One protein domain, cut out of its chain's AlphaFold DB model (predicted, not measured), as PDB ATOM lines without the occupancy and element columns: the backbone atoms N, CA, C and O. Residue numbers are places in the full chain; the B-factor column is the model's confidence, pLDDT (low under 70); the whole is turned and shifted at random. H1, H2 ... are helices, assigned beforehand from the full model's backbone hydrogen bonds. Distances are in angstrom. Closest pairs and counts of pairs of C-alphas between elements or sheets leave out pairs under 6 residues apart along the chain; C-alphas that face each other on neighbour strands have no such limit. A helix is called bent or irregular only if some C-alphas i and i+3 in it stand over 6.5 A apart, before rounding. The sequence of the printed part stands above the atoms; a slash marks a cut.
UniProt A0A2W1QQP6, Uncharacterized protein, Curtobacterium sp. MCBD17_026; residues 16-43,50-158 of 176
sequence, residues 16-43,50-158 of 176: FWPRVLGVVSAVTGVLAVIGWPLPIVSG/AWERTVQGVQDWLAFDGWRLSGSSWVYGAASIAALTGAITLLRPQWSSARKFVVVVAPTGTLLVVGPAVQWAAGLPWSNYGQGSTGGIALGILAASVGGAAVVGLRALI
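What this domain is: This is residues 16 to 43 and 50 to 158 of the 176 residues of an uncharacterized protein of Curtobacterium sp. MCBD17_026 (UniProt A0A2W1QQP6). Four helices, H1, H3, H4 and H5, stand side by side in a curved row, each running opposite ways to the next, with H5 turned toward the hollow side. The short helix H2 lies off to one side, beyond the ends of the helices where H1 ends at Val 33 and H3 begins at Ser 72, and touches no helix. The printed part has 137 residues with five named helices, H1 to H5 in chain order, and no named strand; the class is all helix. It is compact, with a radius of gyration of the C-alphas of 16.2 A, and elongated, spanning 49 by 30 by 29 A.

How they stand to each other: H4, residues 97 to 121, has a kink of 26 degrees near residue 104; it is neither bent nor irregular, but only just: C-alphas 104 and 107 are 6.4 A apart. It touches H3, residues 72 to 90, at a shallow tilt of 11 degrees, a helical hairpin; their closest C-alphas, of Ala 78 and Thr 108, are 4.8 A apart. H4 and H5, residues 134 to 157, form another hairpin at 13 degrees, closest at the C-alphas of Pro 116 and Ala 138, 5.6 A. H3 touches H1, residues 16 to 33, opposite ways at a shallow tilt of 21 degrees; the closest C-alphas, of Ala 32 and Ser 73, are 4.0 A apart. H2, residues 50 to 63, is apart from H3, and H3 is apart from H5. Every O i to N i+4 pair is within hydrogen-bond range in H1, H2, H3 and H5; in H4, 19 of 21 are.

Where its parts are: H4 is 35.0 A long, from C-alpha 97 at (48.592, 19.189, 18.182), and H5 34.1 A, to C-alpha 157 at (41.971, 27.916, 20.521). H3 measures 27.0 A, H1 25.9 A and H2 20.1 A.

The domain as a whole: The C-alphas farthest apart, of Asp 65 and Ile 158, are 50.7 A apart. Residues 44 to 49 are not printed; C-alphas 43 and 50 are 8.4 A apart across the cut. The link from H4 to H5 is long, 12 residues. Confidence is low, under 70, at residues 41 to 43 and 131 to 158.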
ATOM      1  N   PHE A  16      42.217   2.402   8.752       88.75
ATOM      2  CA  PHE A  16      41.138   2.739   7.825       88.75
ATOM      3  C   PHE A  16      41.237   4.194   7.346       88.75
ATOM      4  O   PHE A  16      41.415   4.439   6.156       88.75
ATOM      5  N   TRP A  17      41.237   5.155   8.272       90.00
ATOM      6  CA  TRP A  17      41.292   6.581   7.939       90.00
ATOM      7  C   TRP A  17      42.570   7.009   7.203       90.00
ATOM      8  O   TRP A  17      42.451   7.684   6.179       90.00
ATOM      9  N   PRO A  18      43.784   6.587   7.622       92.25
ATOM     10  CA  PRO A  18      44.991   6.836   6.838       92.25
ATOM     11  C   PRO A  18      44.917   6.302   5.401       92.25
ATOM     12  O   PRO A  18      45.391   6.969   4.486       92.25
ATOM     13  N   ARG A  19      44.309   5.127   5.177       92.81
ATOM     14  CA  ARG A  19      44.132   4.564   3.825       92.81
ATOM     15  C   ARG A  19      43.165   5.390   2.990       92.81
ATOM     16  O   ARG A  19      43.488   5.703   1.851       92.81
ATOM     17  N   VAL A  20      42.020   5.771   3.557       93.75
ATOM     18  CA  VAL A  20      41.041   6.633   2.876       93.75
ATOM     19  C   VAL A  20      41.693   7.951   2.464       93.75
ATOM     20  O   VAL A  20      41.607   8.340   1.305       93.75
ATOM     21  N   LEU A  21      42.421   8.601   3.375       92.75
ATOM     22  CA  LEU A  21      43.147   9.835   3.074       92.75
ATOM     23  C   LEU A  21      44.251   9.632   2.028       92.75
ATOM     24  O   LEU A  21      44.437  10.492   1.173       92.75
ATOM     25  N   GLY A  22      44.942   8.490   2.040       94.31
ATOM     26  CA  GLY A  22      45.895   8.124   0.991       94.31
ATOM     27  C   GLY A  22      45.240   8.012  -0.389       94.31
ATOM     28  O   GLY A  22      45.753   8.571  -1.355       94.31
ATOM     29  N   VAL A  23      44.075   7.361  -0.484       96.00
ATOM     30  CA  VAL A  23      43.301   7.265  -1.736       96.00
ATOM     31  C   VAL A  23      42.833   8.644  -2.195       96.00
ATOM     32  O   VAL A  23      43.025   8.997  -3.355       96.00
ATOM     33  N   VAL A  24      42.278   9.453  -1.288       94.69
ATOM     34  CA  VAL A  24      41.866  10.834  -1.591       94.69
ATOM     35  C   VAL A  24      43.053  11.653  -2.093       94.69
ATOM     36  O   VAL A  24      42.922  12.364  -3.088       94.69
ATOM     37  N   SER A  25      44.220  11.524  -1.456       95.25
ATOM     38  CA  SER A  25      45.446  12.203  -1.875       95.25
ATOM     39  C   SER A  25      45.871  11.794  -3.284       95.25
ATOM     40  O   SER A  25      46.172  12.662  -4.102       95.25
ATOM     41  N   ALA A  26      45.828  10.498  -3.601       96.75
ATOM     42  CA  ALA A  26      46.180   9.990  -4.921       96.75
ATOM     43  C   ALA A  26      45.217  10.496  -6.005       96.75
ATOM     44  O   ALA A  26      45.661  11.036  -7.016       96.75
ATOM     45  N   VAL A  27      43.904  10.386  -5.777       96.44
ATOM     46  CA  VAL A  27      42.881  10.847  -6.730       96.44
ATOM     47  C   VAL A  27      43.018  12.346  -6.980       96.44
ATOM     48  O   VAL A  27      43.131  12.773  -8.125       96.44
ATOM     49  N   THR A  28      43.072  13.155  -5.922       94.19
ATOM     50  CA  THR A  28      43.232  14.612  -6.056       94.19
ATOM     51  C   THR A  28      44.576  14.990  -6.677       94.19
ATOM     52  O   THR A  28      44.628  15.918  -7.476       94.19
ATOM     53  N   GLY A  29      45.646  14.239  -6.412       94.88
ATOM     54  CA  GLY A  29      46.936  14.415  -7.079       94.88
ATOM     55  C   GLY A  29      46.843  14.200  -8.591       94.88
ATOM     56  O   GLY A  29      47.322  15.032  -9.358       94.88
ATOM     57  N   VAL A  30      46.159  13.141  -9.037       95.50
ATOM     58  CA  VAL A  30      45.913  12.893 -10.469       95.50
ATOM     59  C   VAL A  30      45.099  14.029 -11.088       95.50
ATOM     60  O   VAL A  30      45.495  14.555 -12.126       95.50
ATOM     61  N   LEU A  31      44.014  14.460 -10.436       92.88
ATOM     62  CA  LEU A  31      43.190  15.583 -10.907       92.88
ATOM     63  C   LEU A  31      43.997  16.884 -11.027       92.88
ATOM     64  O   LEU A  31      43.780  17.656 -11.962       92.88
ATOM     65  N   ALA A  32      44.954  17.101 -10.119       92.00
ATOM     66  CA  ALA A  32      45.862  18.238 -10.180       92.00
ATOM     67  C   ALA A  32      46.784  18.165 -11.402       92.00
ATOM     68  O   ALA A  32      46.913  19.149 -12.129       92.00
ATOM     69  N   VAL A  33      47.392  17.002 -11.649       92.50
ATOM     70  CA  VAL A  33      48.331  16.790 -12.761       92.50
ATOM     71  C   VAL A  33      47.648  16.956 -14.114       92.50
ATOM     72  O   VAL A  33      48.207  17.600 -14.996       92.50
ATOM     73  N   ILE A  34      46.436  16.424 -14.282       90.69
ATOM     74  CA  ILE A  34      45.714  16.496 -15.564       90.69
ATOM     75  C   ILE A  34      44.967  17.824 -15.769       90.69
ATOM     76  O   ILE A  34      44.274  17.991 -16.776       90.69
ATOM     77  N   GLY A  35      45.047  18.742 -14.800       87.56
ATOM     78  CA  GLY A  35      44.352  20.025 -14.845       87.56
ATOM     79  C   GLY A  35      42.840  19.873 -14.953       87.56
ATOM     80  O   GLY A  35      42.225  20.566 -15.755       87.56
ATOM     81  N   TRP A  36      42.243  18.940 -14.207       88.88
ATOM     82  CA  TRP A  36      40.799  18.697 -14.247       88.88
ATOM     83  C   TRP A  36      40.014  19.949 -13.797       88.88
ATOM     84  O   TRP A  36      40.473  20.655 -12.894       88.88
ATOM     85  N   PRO A  37      38.843  20.272 -14.381       86.62
ATOM     86  CA  PRO A  37      38.017  21.390 -13.921       86.62
ATOM     87  C   PRO A  37      37.437  21.151 -12.515       86.62
ATOM     88  O   PRO A  37      37.101  20.030 -12.129       86.62
ATOM     89  N   LEU A  38      37.298  22.214 -11.719       83.88
ATOM     90  CA  LEU A  38      36.583  22.138 -10.441       83.88
ATOM     91  C   LEU A  38      35.065  22.114 -10.670       83.88
ATOM     92  O   LEU A  38      34.559  22.952 -11.419       83.88
ATOM     93  N   PRO A  39      34.321  21.214 -10.003       78.69
ATOM     94  CA  PRO A  39      32.869  21.254 -10.034       78.69
ATOM     95  C   PRO A  39      32.364  22.521  -9.338       78.69
ATOM     96  O   PRO A  39      32.768  22.839  -8.217       78.69
ATOM     97  N   ILE A  40      31.461  23.242  -9.997       73.81
ATOM     98  CA  ILE A  40      30.844  24.442  -9.433       73.81
ATOM     99  C   ILE A  40      29.680  23.995  -8.555       73.81
ATOM    100  O   ILE A  40      28.687  23.448  -9.033       73.81
ATOM    101  N   VAL A  41      29.794  24.238  -7.252       67.44
ATOM    102  CA  VAL A  41      28.715  23.954  -6.303       67.44
ATOM    103  C   VAL A  41      27.723  25.112  -6.324       67.44
ATOM    104  O   VAL A  41      28.096  26.272  -6.158       67.44
ATOM    105  N   SER A  42      26.441  24.808  -6.519       57.66
ATOM    106  CA  SER A  42      25.379  25.813  -6.534       57.66
ATOM    107  C   SER A  42      25.265  26.543  -5.188       57.66
ATOM    108  O   SER A  42      24.910  25.933  -4.175       57.66
ATOM    109  N   GLY A  43      25.509  27.854  -5.179       57.66
ATOM    110  CA  GLY A  43      25.226  28.730  -4.037       57.66
ATOM    111  C   GLY A  43      23.735  29.065  -3.908       57.66
ATOM    112  O   GLY A  43      22.960  28.851  -4.839       57.66
ATOM    113  N   ALA A  50      24.721  25.867 -12.293       74.38
ATOM    114  CA  ALA A  50      25.971  25.345 -11.715       74.38
ATOM    115  C   ALA A  50      26.402  24.003 -12.343       74.38
ATOM    116  O   ALA A  50      27.579  23.799 -12.649       74.38
ATOM    117  N   TRP A  51      25.431  23.115 -12.580       81.19
ATOM    118  CA  TRP A  51      25.670  21.841 -13.257       81.19
ATOM    119  C   TRP A  51      26.072  22.049 -14.717       81.19
ATOM    120  O   TRP A  51      27.091  21.520 -15.143       81.19
ATOM    121  N   GLU A  52      25.341  22.887 -15.451       82.81
ATOM    122  CA  GLU A  52      25.634  23.192 -16.857       82.81
ATOM    123  C   GLU A  52      27.031  23.788 -17.038       82.81
ATOM    124  O   GLU A  52      27.787  23.321 -17.883       82.81
ATOM    125  N   ARG A  53      27.440  24.729 -16.175       78.44
ATOM    126  CA  ARG A  53      28.811  25.266 -16.188       78.44
ATOM    127  C   ARG A  53      29.867  24.203 -15.876       78.44
ATOM    128  O   ARG A  53      30.957  24.243 -16.439       78.44
ATOM    129  N   THR A  54      29.557  23.252 -14.994       81.38
ATOM    130  CA  THR A  54      30.461  22.129 -14.698       81.38
ATOM    131  C   THR A  54      30.600  21.206 -15.908       81.38
ATOM    132  O   THR A  54      31.718  20.853 -16.277       81.38
ATOM    133  N   VAL A  55      29.485  20.853 -16.556       85.81
ATOM    134  CA  VAL A  55      29.472  20.030 -17.776       85.81
ATOM    135  C   VAL A  55      30.230  20.726 -18.902       85.81
ATOM    136  O   VAL A  55      31.076  20.090 -19.525       85.81
ATOM    137  N   GLN A  56      30.002  22.025 -19.108       84.88
ATOM    138  CA  GLN A  56      30.731  22.813 -20.098       84.88
ATOM    139  C   GLN A  56      32.240  22.772 -19.838       84.88
ATOM    140  O   GLN A  56      33.002  22.465 -20.744       84.88
ATOM    141  N   GLY A  57      32.680  22.967 -18.591       83.56
ATOM    142  CA  GLY A  57      34.103  22.893 -18.247       83.56
ATOM    143  C   GLY A  57      34.737  21.522 -18.516       83.56
ATOM    144  O   GLY A  57      35.917  21.450 -18.854       83.56
ATOM    145  N   VAL A  58      33.972  20.432 -18.387       87.31
ATOM    146  CA  VAL A  58      34.427  19.076 -18.746       87.31
ATOM    147  C   VAL A  58      34.473  18.888 -20.262       87.31
ATOM    148  O   VAL A  58      35.422  18.287 -20.759       87.31
ATOM    149  N   GLN A  59      33.491  19.399 -21.003       89.56
ATOM    150  CA  GLN A  59      33.487  19.351 -22.468       89.56
ATOM    151  C   GLN A  59      34.656  20.145 -23.055       89.56
ATOM    152  O   GLN A  59      35.381  19.619 -23.893       89.56
ATOM    153  N   ASP A  60      34.892  21.350 -22.544       88.56
ATOM    154  CA  ASP A  60      36.033  22.203 -22.873       88.56
ATOM    155  C   ASP A  60      37.361  21.478 -22.598       88.56
ATOM    156  O   ASP A  60      38.259  21.450 -23.438       88.56
ATOM    157  N   TRP A  61      37.474  20.816 -21.439       90.62
ATOM    158  CA  TRP A  61      38.637  19.994 -21.100       90.62
ATOM    159  C   TRP A  61      38.817  18.845 -22.102       90.62
ATOM    160  O   TRP A  61      39.918  18.658 -22.614       90.62
ATOM    161  N   LEU A  62      37.757  18.095 -22.419       90.81
ATOM    162  CA  LEU A  62      37.808  16.954 -23.343       90.81
ATOM    163  C   LEU A  62      38.156  17.367 -24.777       90.81
ATOM    164  O   LEU A  62      38.908  16.650 -25.429       90.81
ATOM    165  N   ALA A  63      37.635  18.502 -25.242       90.69
ATOM    166  CA  ALA A  63      37.850  19.020 -26.590       90.69
ATOM    167  C   ALA A  63      39.224  19.682 -26.783       90.69
ATOM    168  O   ALA A  63      39.614  19.955 -27.914       90.69
ATOM    169  N   PHE A  64      39.949  19.973 -25.697       88.50
ATOM    170  CA  PHE A  64      41.250  20.625 -25.780       88.50
ATOM    171  C   PHE A  64      42.369  19.648 -26.132       88.50
ATOM    172  O   PHE A  64      42.631  18.688 -25.401       88.50
ATOM    173  N   ASP A  65      43.089  19.968 -27.201       84.50
ATOM    174  CA  ASP A  65      44.270  19.238 -27.635       84.50
ATOM    175  C   ASP A  65      45.538  19.817 -26.995       84.50
ATOM    176  O   ASP A  65      45.864  20.995 -27.141       84.50
ATOM    177  N   GLY A  66      46.288  18.968 -26.289       83.75
ATOM    178  CA  GLY A  66      47.577  19.316 -25.690       83.75
ATOM    179  C   GLY A  66      47.596  19.280 -24.162       83.75
ATOM    180  O   GLY A  66      46.717  18.719 -23.505       83.75
ATOM    181  N   TRP A  67      48.660  19.842 -23.581       82.56
ATOM    182  CA  TRP A  67      48.827  19.868 -22.129       82.56
ATOM    183  C   TRP A  67      47.885  20.889 -21.487       82.56
ATOM    184  O   TRP A  67      47.829  22.057 -21.883       82.56
ATOM    185  N   ARG A  68      47.147  20.442 -20.472       85.94
ATOM    186  CA  ARG A  68      46.096  21.231 -19.832       85.94
ATOM    187  C   ARG A  68      46.652  21.944 -18.612       85.94
ATOM    188  O   ARG A  68      47.170  21.321 -17.690       85.94
ATOM    189  N   LEU A  69      46.526  23.264 -18.619       79.75
ATOM    190  CA  LEU A  69      46.919  24.136 -17.522       79.75
ATOM    191  C   LEU A  69      45.649  24.733 -16.925       79.75
ATOM    192  O   LEU A  69      44.873  25.386 -17.619       79.75
ATOM    193  N   SER A  70      45.431  24.476 -15.639       85.06
ATOM    194  CA  SER A  70      44.262  24.941 -14.898       85.06
ATOM    195  C   SER A  70      44.688  25.378 -13.510       85.06
ATOM    196  O   SER A  70      45.373  24.638 -12.812       85.06
ATOM    197  N   GLY A  71      44.221  26.528 -13.042       82.69
ATOM    198  CA  GLY A  71      44.409  26.941 -11.659       82.69
ATOM    199  C   GLY A  71      43.682  26.006 -10.687       82.69
ATOM    200  O   GLY A  71      44.040  25.922  -9.513       82.69
ATOM    201  N   SER A  72      42.722  25.215 -11.187       86.62
ATOM    202  CA  SER A  72      42.118  24.085 -10.470       86.62
ATOM    203  C   SER A  72      43.177  23.103  -9.959       86.62
ATOM    204  O   SER A  72      42.998  22.512  -8.894       86.62
ATOM    205  N   SER A  73      44.311  22.979 -10.659       89.69
ATOM    206  CA  SER A  73      45.451  22.167 -10.235       89.69
ATOM    207  C   SER A  73      46.015  22.595  -8.886       89.69
ATOM    208  O   SER A  73      46.418  21.734  -8.107       89.69
ATOM    209  N   TRP A  74      45.993  23.889  -8.552       90.81
ATOM    210  CA  TRP A  74      46.430  24.363  -7.236       90.81
ATOM    211  C   TRP A  74      45.494  23.893  -6.127       90.81
ATOM    212  O   TRP A  74      45.954  23.484  -5.063       90.81
ATOM    213  N   VAL A  75      44.186  23.894  -6.389       88.50
ATOM    214  CA  VAL A  75      43.171  23.447  -5.427       88.50
ATOM    215  C   VAL A  75      43.253  21.939  -5.219       88.50
ATOM    216  O   VAL A  75      43.320  21.477  -4.079       88.50
ATOM    217  N   TYR A  76      43.313  21.165  -6.302       90.19
ATOM    218  CA  TYR A  76      43.477  19.715  -6.229       90.19
ATOM    219  C   TYR A  76      44.819  19.318  -5.604       90.19
ATOM    220  O   TYR A  76      44.860  18.421  -4.765       90.19
ATOM    221  N   GLY A  77      45.904  20.019  -5.937       92.00
ATOM    222  CA  GLY A  77      47.219  19.791  -5.343       92.00
ATOM    223  C   GLY A  77      47.223  20.083  -3.843       92.00
ATOM    224  O   GLY A  77      47.756  19.301  -3.058       92.00
ATOM    225  N   ALA A  78      46.559  21.157  -3.414       91.69
ATOM    226  CA  ALA A  78      46.430  21.478  -1.999       91.69
ATOM    227  C   ALA A  78      45.587  20.445  -1.252       91.69
ATOM    228  O   ALA A  78      45.982  20.007  -0.173       91.69
ATOM    229  N   ALA A  79      44.473  19.996  -1.836       90.94
ATOM    230  CA  ALA A  79      43.679  18.903  -1.285       90.94
ATOM    231  C   ALA A  79      44.503  17.608  -1.169       90.94
ATOM    232  O   ALA A  79      44.431  16.922  -0.146       90.94
ATOM    233  N   SER A  80      45.340  17.312  -2.167       94.38
ATOM    234  CA  SER A  80      46.229  16.149  -2.167       94.38
ATOM    235  C   SER A  80      47.259  16.210  -1.041       94.38
ATOM    236  O   SER A  80      47.409  15.237  -0.292       94.38
ATOM    237  N   ILE A  81      47.910  17.363  -0.862       94.44
ATOM    238  CA  ILE A  81      48.865  17.605   0.225       94.44
ATOM    239  C   ILE A  81      48.170  17.542   1.586       94.44
ATOM    240  O   ILE A  81      48.684  16.888   2.495       94.44
ATOM    241  N   ALA A  82      47.003  18.166   1.741       93.06
ATOM    242  CA  ALA A  82      46.239  18.147   2.985       93.06
ATOM    243  C   ALA A  82      45.842  16.719   3.379       93.06
ATOM    244  O   ALA A  82      45.997  16.324   4.534       93.06
ATOM    245  N   ALA A  83      45.381  15.918   2.415       92.81
ATOM    246  CA  ALA A  83      45.023  14.524   2.645       92.81
ATOM    247  C   ALA A  83      46.253  13.674   3.008       92.81
ATOM    248  O   ALA A  83      46.210  12.921   3.983       92.81
ATOM    249  N   LEU A  84      47.374  13.837   2.296       95.25
ATOM    250  CA  LEU A  84      48.616  13.108   2.574       95.25
ATOM    251  C   LEU A  84      49.174  13.439   3.960       95.25
ATOM    252  O   LEU A  84      49.461  12.549   4.762       95.25
ATOM    253  N   THR A  85      49.317  14.728   4.256       92.50
ATOM    254  CA  THR A  85      49.810  15.203   5.553       92.50
ATOM    255  C   THR A  85      48.847  14.817   6.674       92.50
ATOM    256  O   THR A  85      49.296  14.343   7.717       92.50
ATOM    257  N   GLY A  86      47.534  14.877   6.438       91.19
ATOM    258  CA  GLY A  86      46.507  14.347   7.332       91.19
ATOM    259  C   GLY A  86      46.721  12.865   7.653       91.19
ATOM    260  O   GLY A  86      46.803  12.501   8.827       91.19
ATOM    261  N   ALA A  87      46.922  12.020   6.638       92.56
ATOM    262  CA  ALA A  87      47.217  10.598   6.827       92.56
ATOM    263  C   ALA A  87      48.476  10.387   7.684       92.56
ATOM    264  O   ALA A  87      48.462   9.587   8.622       92.56
ATOM    265  N   ILE A  88      49.543  11.149   7.421       92.62
ATOM    266  CA  ILE A  88      50.787  11.104   8.203       92.62
ATOM    267  C   ILE A  88      50.524  11.481   9.666       92.62
ATOM    268  O   ILE A  88      51.012  10.796  10.563       92.62
ATOM    269  N   THR A  89      49.739  12.529   9.935       91.88
ATOM    270  CA  THR A  89      49.443  12.944  11.318       91.88
ATOM    271  C   THR A  89      48.636  11.906  12.096       91.88
ATOM    272  O   THR A  89      48.890  11.728  13.289       91.88
ATOM    273  N   LEU A  90      47.726  11.177  11.438       89.38
ATOM    274  CA  LEU A  90      46.983  10.068  12.050       89.38
ATOM    275  C   LEU A  90      47.893   8.879  12.380       89.38
ATOM    276  O   LEU A  90      47.699   8.215  13.394       89.38
ATOM    277  N   LEU A  91      48.920   8.638  11.563       90.56
ATOM    278  CA  LEU A  91      49.928   7.602  11.805       90.56
ATOM    279  C   LEU A  91      50.986   8.012  12.846       90.56
ATOM    280  O   LEU A  91      51.824   7.193  13.226       90.56
ATOM    281  N   ARG A  92      50.976   9.271  13.304       90.19
ATOM    282  CA  ARG A  92      51.926   9.825  14.279       90.19
ATOM    283  C   ARG A  92      51.195  10.372  15.515       90.19
ATOM    284  O   ARG A  92      51.218  11.586  15.752       90.19
ATOM    285  N   PRO A  93      50.556   9.510  16.333       86.19
ATOM    286  CA  PRO A  93      49.821   9.945  17.521       86.19
ATOM    287  C   PRO A  93      50.690  10.751  18.494       86.19
ATOM    288  O   PRO A  93      50.195  11.730  19.049       86.19
ATOM    289  N   GLN A  94      51.983  10.431  18.593       92.62
ATOM    290  CA  GLN A  94      52.969  11.063  19.473       92.62
ATOM    291  C   GLN A  94      53.290  12.535  19.158       92.62
ATOM    292  O   GLN A  94      53.981  13.191  19.931       92.62
ATOM    293  N   TRP A  95      52.865  13.069  18.010       91.94
ATOM    294  CA  TRP A  95      53.097  14.478  17.692       91.94
ATOM    295  C   TRP A  95      52.138  15.393  18.452       91.94
ATOM    296  O   TRP A  95      50.942  15.108  18.556       91.94
ATOM    297  N   SER A  96      52.653  16.541  18.900       91.88
ATOM    298  CA  SER A  96      51.834  17.598  19.489       91.88
ATOM    299  C   SER A  96      50.797  18.124  18.493       91.88
ATOM    300  O   SER A  96      51.022  18.129  17.276       91.88
ATOM    301  N   SER A  97      49.664  18.609  19.004       87.25
ATOM    302  CA  SER A  97      48.592  19.189  18.182       87.25
ATOM    303  C   SER A  97      49.092  20.350  17.320       87.25
ATOM    304  O   SER A  97      48.759  20.417  16.141       87.25
ATOM    305  N   ALA A  98      49.965  21.204  17.868       87.06
ATOM    306  CA  ALA A  98      50.588  22.302  17.132       87.06
ATOM    307  C   ALA A  98      51.424  21.800  15.945       87.06
ATOM    308  O   ALA A  98      51.292  22.302  14.831       87.06
ATOM    309  N   ARG A  99      52.235  20.751  16.147       91.00
ATOM    310  CA  ARG A  99      53.031  20.154  15.067       91.00
ATOM    311  C   ARG A  99      52.140  19.557  13.980       91.00
ATOM    312  O   ARG A  99      52.402  19.787  12.805       91.00
ATOM    313  N   LYS A 100      51.093  18.815  14.355       87.06
ATOM    314  CA  LYS A 100      50.131  18.240  13.397       87.06
ATOM    315  C   LYS A 100      49.452  19.339  12.576       87.06
ATOM    316  O   LYS A 100      49.385  19.226  11.359       87.06
ATOM    317  N   PHE A 101      49.023  20.415  13.235       84.44
ATOM    318  CA  PHE A 101      48.411  21.565  12.578       84.44
ATOM    319  C   PHE A 101      49.357  22.215  11.565       84.44
ATOM    320  O   PHE A 101      48.996  22.349  10.401       84.44
ATOM    321  N   VAL A 102      50.587  22.551  11.967       89.19
ATOM    322  CA  VAL A 102      51.572  23.189  11.076       89.19
ATOM    323  C   VAL A 102      51.903  22.299   9.878       89.19
ATOM    324  O   VAL A 102      51.923  22.786   8.752       89.19
ATOM    325  N   VAL A 103      52.105  20.995  10.095       90.12
ATOM    326  CA  VAL A 103      52.434  20.044   9.018       90.12
ATOM    327  C   VAL A 103      51.327  19.948   7.967       90.12
ATOM    328  O   VAL A 103      51.636  19.732   6.801       90.12
ATOM    329  N   VAL A 104      50.060  20.119   8.347       87.25
ATOM    330  CA  VAL A 104      48.943  20.103   7.390       87.25
ATOM    331  C   VAL A 104      48.744  21.479   6.763       87.25
ATOM    332  O   VAL A 104      48.690  21.613   5.542       87.25
ATOM    333  N   VAL A 105      48.643  22.519   7.589       86.75
ATOM    334  CA  VAL A 105      48.196  23.848   7.159       86.75
ATOM    335  C   VAL A 105      49.277  24.601   6.402       86.75
ATOM    336  O   VAL A 105      48.962  25.219   5.391       86.75
ATOM    337  N   ALA A 106      50.539  24.536   6.835       87.06
ATOM    338  CA  ALA A 106      51.605  25.294   6.188       87.06
ATOM    339  C   ALA A 106      51.793  24.906   4.708       87.06
ATOM    340  O   ALA A 106      51.681  25.796   3.862       87.06
ATOM    341  N   PRO A 107      52.006  23.626   4.334       88.81
ATOM    342  CA  PRO A 107      52.212  23.279   2.928       88.81
ATOM    343  C   PRO A 107      50.928  23.428   2.095       88.81
ATOM    344  O   PRO A 107      50.990  23.906   0.965       88.81
ATOM    345  N   THR A 108      49.761  23.104   2.662       87.44
ATOM    346  CA  THR A 108      48.461  23.264   1.984       87.44
ATOM    347  C   THR A 108      48.165  24.733   1.682       87.44
ATOM    348  O   THR A 108      47.839  25.086   0.550       87.44
ATOM    349  N   GLY A 109      48.307  25.603   2.685       82.25
ATOM    350  CA  GLY A 109      48.073  27.039   2.556       82.25
ATOM    351  C   GLY A 109      49.081  27.700   1.623       82.25
ATOM    352  O   GLY A 109      48.696  28.517   0.792       82.25
ATOM    353  N   THR A 110      50.351  27.287   1.693       86.81
ATOM    354  CA  THR A 110      51.385  27.748   0.756       86.81
ATOM    355  C   THR A 110      50.967  27.463  -0.679       86.81
ATOM    356  O   THR A 110      50.996  28.365  -1.507       86.81
ATOM    357  N   LEU A 111      50.506  26.246  -0.977       86.31
ATOM    358  CA  LEU A 111      50.119  25.888  -2.337       86.31
ATOM    359  C   LEU A 111      48.870  26.648  -2.820       86.31
ATOM    360  O   LEU A 111      48.859  27.127  -3.953       86.31
ATOM    361  N   LEU A 112      47.857  26.815  -1.960       85.06
ATOM    362  CA  LEU A 112      46.625  27.553  -2.291       85.06
ATOM    363  C   LEU A 112      46.837  29.049  -2.504       85.06
ATOM    364  O   LEU A 112      46.055  29.668  -3.219       85.06
ATOM    365  N   VAL A 113      47.851  29.639  -1.876       83.12
ATOM    366  CA  VAL A 113      48.122  31.075  -1.990       83.12
ATOM    367  C   VAL A 113      49.167  31.339  -3.063       83.12
ATOM    368  O   VAL A 113      48.922  32.104  -3.993       83.12
ATOM    369  N   VAL A 114      50.326  30.688  -2.959       85.31
ATOM    370  CA  VAL A 114      51.474  30.956  -3.831       85.31
ATOM    371  C   VAL A 114      51.193  30.500  -5.258       85.31
ATOM    372  O   VAL A 114      51.513  31.236  -6.182       85.31
ATOM    373  N   GLY A 115      50.554  29.345  -5.456       86.12
ATOM    374  CA  GLY A 115      50.249  28.826  -6.791       86.12
ATOM    375  C   GLY A 115      49.402  29.794  -7.629       86.12
ATOM    376  O   GLY A 115      49.880  30.295  -8.652       86.12
ATOM    377  N   PRO A 116      48.180  30.140  -7.181       85.00
ATOM    378  CA  PRO A 116      47.339  31.122  -7.861       85.00
ATOM    379  C   PRO A 116      47.984  32.507  -7.980       85.00
ATOM    380  O   PRO A 116      47.821  33.153  -9.012       85.00
ATOM    381  N   ALA A 117      48.737  32.958  -6.968       82.62
ATOM    382  CA  ALA A 117      49.433  34.244  -7.016       82.62
ATOM    383  C   ALA A 117      50.529  34.275  -8.090       82.62
ATOM    384  O   ALA A 117      50.620  35.248  -8.831       82.62
ATOM    385  N   VAL A 118      51.327  33.209  -8.213       85.19
ATOM    386  CA  VAL A 118      52.348  33.074  -9.261       85.19
ATOM    387  C   VAL A 118      51.694  32.993 -10.638       85.19
ATOM    388  O   VAL A 118      52.135  33.681 -11.553       85.19
ATOM    389  N   GLN A 119      50.619  32.213 -10.789       86.62
ATOM    390  CA  GLN A 119      49.881  32.125 -12.053       86.62
ATOM    391  C   GLN A 119      49.315  33.488 -12.474       86.62
ATOM    392  O   GLN A 119      49.427  33.874 -13.636       86.62
ATOM    393  N   TRP A 120      48.756  34.238 -11.522       83.44
ATOM    394  CA  TRP A 120      48.271  35.596 -11.748       83.44
ATOM    395  C   TRP A 120      49.403  36.572 -12.094       83.44
ATOM    396  O   TRP A 120      49.294  37.296 -13.080       83.44
ATOM    397  N   ALA A 121      50.505  36.560 -11.339       83.12
ATOM    398  CA  ALA A 121      51.661  37.425 -11.573       83.12
ATOM    399  C   ALA A 121      52.338  37.149 -12.926       83.12
ATOM    400  O   ALA A 121      52.854  38.067 -13.557       83.12
ATOM    401  N   ALA A 122      52.293  35.901 -13.395       86.31
ATOM    402  CA  ALA A 122      52.758  35.506 -14.720       86.31
ATOM    403  C   ALA A 122      51.790  35.896 -15.856       86.31
ATOM    404  O   ALA A 122      52.076  35.616 -17.019       86.31
ATOM    405  N   GLY A 123      50.636  36.501 -15.547       83.25
ATOM    406  CA  GLY A 123      49.620  36.869 -16.536       83.25
ATOM    407  C   GLY A 123      48.945  35.666 -17.198       83.25
ATOM    408  O   GLY A 123      48.338  35.809 -18.258       83.25
ATOM    409  N   LEU A 124      49.053  34.476 -16.600       83.50
ATOM    410  CA  LEU A 124      48.483  33.262 -17.168       83.50
ATOM    411  C   LEU A 124      46.964  33.231 -16.935       83.50
ATOM    412  O   LEU A 124      46.491  33.575 -15.840       83.50
ATOM    413  N   PRO A 125      46.175  32.787 -17.931       84.31
ATOM    414  CA  PRO A 125      44.746  32.574 -17.745       84.31
ATOM    415  C   PRO A 125      44.512  31.478 -16.702       84.31
ATOM    416  O   PRO A 125      45.386  30.641 -16.464       84.31
ATOM    417  N   TRP A 126      43.332  31.465 -16.074       84.44
ATOM    418  CA  TRP A 126      43.017  30.465 -15.055       84.44
ATOM    419  C   TRP A 126      43.029  29.070 -15.668       84.44
ATOM    420  O   TRP A 126      43.569  28.148 -15.075       84.44
ATOM    421  N   SER A 127      42.466  28.925 -16.861       85.00
ATOM    422  CA  SER A 127      42.501  27.702 -17.649       85.00
ATOM    423  C   SER A 127      42.867  28.044 -19.089       85.00
ATOM    424  O   SER A 127      42.489  29.107 -19.580       85.00
ATOM    425  N   ASN A 128      43.604  27.156 -19.758       86.12
ATOM    426  CA  ASN A 128      43.880  27.264 -21.191       86.12
ATOM    427  C   ASN A 128      42.839  26.563 -22.081       86.12
ATOM    428  O   ASN A 128      42.879  26.755 -23.290       86.12
ATOM    429  N   TYR A 129      41.920  25.786 -21.499       81.50
ATOM    430  CA  TYR A 129      40.881  25.052 -22.227       81.50
ATOM    431  C   TYR A 129      39.475  25.634 -22.043       81.50
ATOM    432  O   TYR A 129      38.613  25.360 -22.863       81.50
ATOM    433  N   GLY A 130      39.237  26.454 -21.014       71.94
ATOM    434  CA  GLY A 130      37.931  27.064 -20.750       71.94
ATOM    435  C   GLY A 130      38.019  28.544 -20.382       71.94
ATOM    436  O   GLY A 130      39.089  29.073 -20.074       71.94
ATOM    437  N   GLN A 131      36.873  29.226 -20.385       62.44
ATOM    438  CA  GLN A 131      36.797  30.642 -20.025       62.44
ATOM    439  C   GLN A 131      36.732  30.833 -18.504       62.44
ATOM    440  O   GLN A 131      35.801  30.385 -17.838       62.44
ATOM    441  N   GLY A 132      37.715  31.535 -17.940       60.94
ATOM    442  CA  GLY A 132      37.733  31.890 -16.523       60.94
ATOM    443  C   GLY A 132      38.769  32.966 -16.212       60.94
ATOM    444  O   GLY A 132      39.921  32.876 -16.633       60.94
ATOM    445  N   SER A 133      38.369  33.991 -15.457       59.56
ATOM    446  CA  SER A 133      39.277  35.056 -15.016       59.56
ATOM    447  C   SER A 133      40.130  34.582 -13.831       59.56
ATOM    448  O   SER A 133      39.598  34.357 -12.739       59.56
ATOM    449  N   THR A 134      41.456  34.558 -14.003       59.38
ATOM    450  CA  THR A 134      42.444  34.241 -12.950       59.38
ATOM    451  C   THR A 134      42.289  35.130 -11.717       59.38
ATOM    452  O   THR A 134      42.362  34.633 -10.598       59.38
ATOM    453  N   GLY A 135      42.016  36.429 -11.904       49.66
ATOM    454  CA  GLY A 135      41.954  37.409 -10.811       49.66
ATOM    455  C   GLY A 135      40.813  37.159  -9.820       49.66
ATOM    456  O   GLY A 135      41.049  37.035  -8.621       49.66
ATOM    457  N   GLY A 136      39.577  37.027 -10.313       59.94
ATOM    458  CA  GLY A 136      38.403  36.761  -9.466       59.94
ATOM    459  C   GLY A 136      38.473  35.432  -8.703       59.94
ATOM    460  O   GLY A 136      38.084  35.365  -7.538       59.94
ATOM    461  N   ILE A 137      39.026  34.384  -9.323       64.06
ATOM    462  CA  ILE A 137      39.149  33.062  -8.693       64.06
ATOM    463  C   ILE A 137      40.291  33.044  -7.666       64.06
ATOM    464  O   ILE A 137      40.105  32.529  -6.562       64.06
ATOM    465  N   ALA A 138      41.437  33.666  -7.968       58.94
ATOM    466  CA  ALA A 138      42.541  33.804  -7.018       58.94
ATOM    467  C   ALA A 138      42.120  34.583  -5.757       58.94
ATOM    468  O   ALA A 138      42.437  34.164  -4.644       58.94
ATOM    469  N   LEU A 139      41.341  35.660  -5.913       59.19
ATOM    470  CA  LEU A 139      40.773  36.416  -4.790       59.19
ATOM    471  C   LEU A 139      39.791  35.582  -3.955       59.19
ATOM    472  O   LEU A 139      39.839  35.630  -2.727       59.19
ATOM    473  N   GLY A 140      38.938  34.783  -4.602       62.75
ATOM    474  CA  GLY A 140      38.027  33.866  -3.912       62.75
ATOM    475  C   GLY A 140      38.764  32.805  -3.092       62.75
ATOM    476  O   GLY A 140      38.410  32.563  -1.937       62.75
ATOM    477  N   ILE A 141      39.829  32.215  -3.647       65.44
ATOM    478  CA  ILE A 141      40.674  31.239  -2.942       65.44
ATOM    479  C   ILE A 141      41.401  31.898  -1.772       65.44
ATOM    480  O   ILE A 141      41.407  31.331  -0.682       65.44
ATOM    481  N   LEU A 142      41.962  33.094  -1.950       62.84
ATOM    482  CA  LEU A 142      42.580  33.865  -0.868       62.84
ATOM    483  C   LEU A 142      41.590  34.126   0.273       62.84
ATOM    484  O   LEU A 142      41.882  33.796   1.422       62.84
ATOM    485  N   ALA A 143      40.397  34.639  -0.037       60.72
ATOM    486  CA  ALA A 143      39.364  34.920   0.958       60.72
ATOM    487  C   ALA A 143      38.902  33.650   1.696       60.72
ATOM    488  O   ALA A 143      38.799  33.648   2.925       60.72
ATOM    489  N   ALA A 144      38.684  32.550   0.969       63.44
ATOM    490  CA  ALA A 144      38.294  31.269   1.553       63.44
ATOM    491  C   ALA A 144      39.413  30.641   2.399       63.44
ATOM    492  O   ALA A 144      39.138  30.077   3.457       63.44
ATOM    493  N   SER A 145      40.672  30.762   1.971       63.88
ATOM    494  CA  SER A 145      41.835  30.220   2.684       63.88
ATOM    495  C   SER A 145      42.090  30.976   3.985       63.88
ATOM    496  O   SER A 145      42.283  30.354   5.028       63.88
ATOM    497  N   VAL A 146      42.021  32.310   3.951       63.19
ATOM    498  CA  VAL A 146      42.144  33.164   5.143       63.19
ATOM    499  C   VAL A 146      40.974  32.920   6.098       63.19
ATOM    500  O   VAL A 146      41.194  32.707   7.290       63.19
ATOM    501  N   GLY A 147      39.738  32.864   5.589       62.06
ATOM    502  CA  GLY A 147      38.552  32.571   6.399       62.06
ATOM    503  C   GLY A 147      38.586  31.171   7.023       62.06
ATOM    504  O   GLY A 147      38.316  31.011   8.212       62.06
ATOM    505  N   GLY A 148      38.982  30.154   6.256       61.12
ATOM    506  CA  GLY A 148      39.112  28.777   6.727       61.12
ATOM    507  C   GLY A 148      40.204  28.620   7.784       61.12
ATOM    508  O   GLY A 148      39.959  28.025   8.834       61.12
ATOM    509  N   ALA A 149      41.382  29.208   7.560       60.78
ATOM    510  CA  ALA A 149      42.467  29.209   8.539       60.78
ATOM    511  C   ALA A 149      42.067  29.927   9.836       60.78
ATOM    512  O   ALA A 149      42.355  29.420  10.922       60.78
ATOM    513  N   ALA A 150      41.342  31.047   9.739       58.06
ATOM    514  CA  ALA A 150      40.814  31.757  10.900       58.06
ATOM    515  C   ALA A 150      39.819  30.897  11.692       58.06
ATOM    516  O   ALA A 150      39.938  30.801  12.909       58.06
ATOM    517  N   VAL A 151      38.888  30.202  11.029       62.53
ATOM    518  CA  VAL A 151      37.898  29.334  11.695       62.53
ATOM    519  C   VAL A 151      38.550  28.115  12.352       62.53
ATOM    520  O   VAL A 151      38.193  27.760  13.478       62.53
ATOM    521  N   VAL A 152      39.507  27.465  11.684       62.66
ATOM    522  CA  VAL A 152      40.212  26.306  12.256       62.66
ATOM    523  C   VAL A 152      41.128  26.743  13.400       62.66
ATOM    524  O   VAL A 152      41.149  26.081  14.436       62.66
ATOM    525  N   GLY A 153      41.823  27.876  13.260       57.59
ATOM    526  CA  GLY A 153      42.612  28.481  14.333       57.59
ATOM    527  C   GLY A 153      41.750  28.825  15.547       57.59
ATOM    528  O   GLY A 153      42.088  28.442  16.662       57.59
ATOM    529  N   LEU A 154      40.584  29.439  15.329       57.25
ATOM    530  CA  LEU A 154      39.636  29.761  16.394       57.25
ATOM    531  C   LEU A 154      39.129  28.492  17.096       57.25
ATOM    532  O   LEU A 154      39.116  28.439  18.318       57.25
ATOM    533  N   ARG A 155      38.787  27.432  16.350       58.47
ATOM    534  CA  ARG A 155      38.369  26.142  16.931       58.47
ATOM    535  C   ARG A 155      39.476  25.421  17.694       58.47
ATOM    536  O   ARG A 155      39.170  24.725  18.655       58.47
ATOM    537  N   ALA A 156      40.731  25.560  17.278       57.38
ATOM    538  CA  ALA A 156      41.874  24.994  17.993       57.38
ATOM    539  C   ALA A 156      42.201  25.764  19.286       57.38
ATOM    540  O   ALA A 156      42.795  25.191  20.197       57.38
ATOM    541  N   LEU A 157      41.804  27.039  19.360       50.19
ATOM    542  CA  LEU A 157      41.971  27.916  20.521       50.19
ATOM    543  C   LEU A 157      40.804  27.854  21.514       50.19
ATOM    544  O   LEU A 157      40.951  28.371  22.616       50.19
ATOM    545  N   ILE A 158      39.675  27.228  21.165       48.16
ATOM    546  CA  ILE A 158      38.616  26.928  22.136       48.16
ATOM    547  C   ILE A 158      39.129  25.783  23.021       48.16
ATOM    548  O   ILE A 158      39.248  24.652  22.531       48.16
TER     549      ILE A 158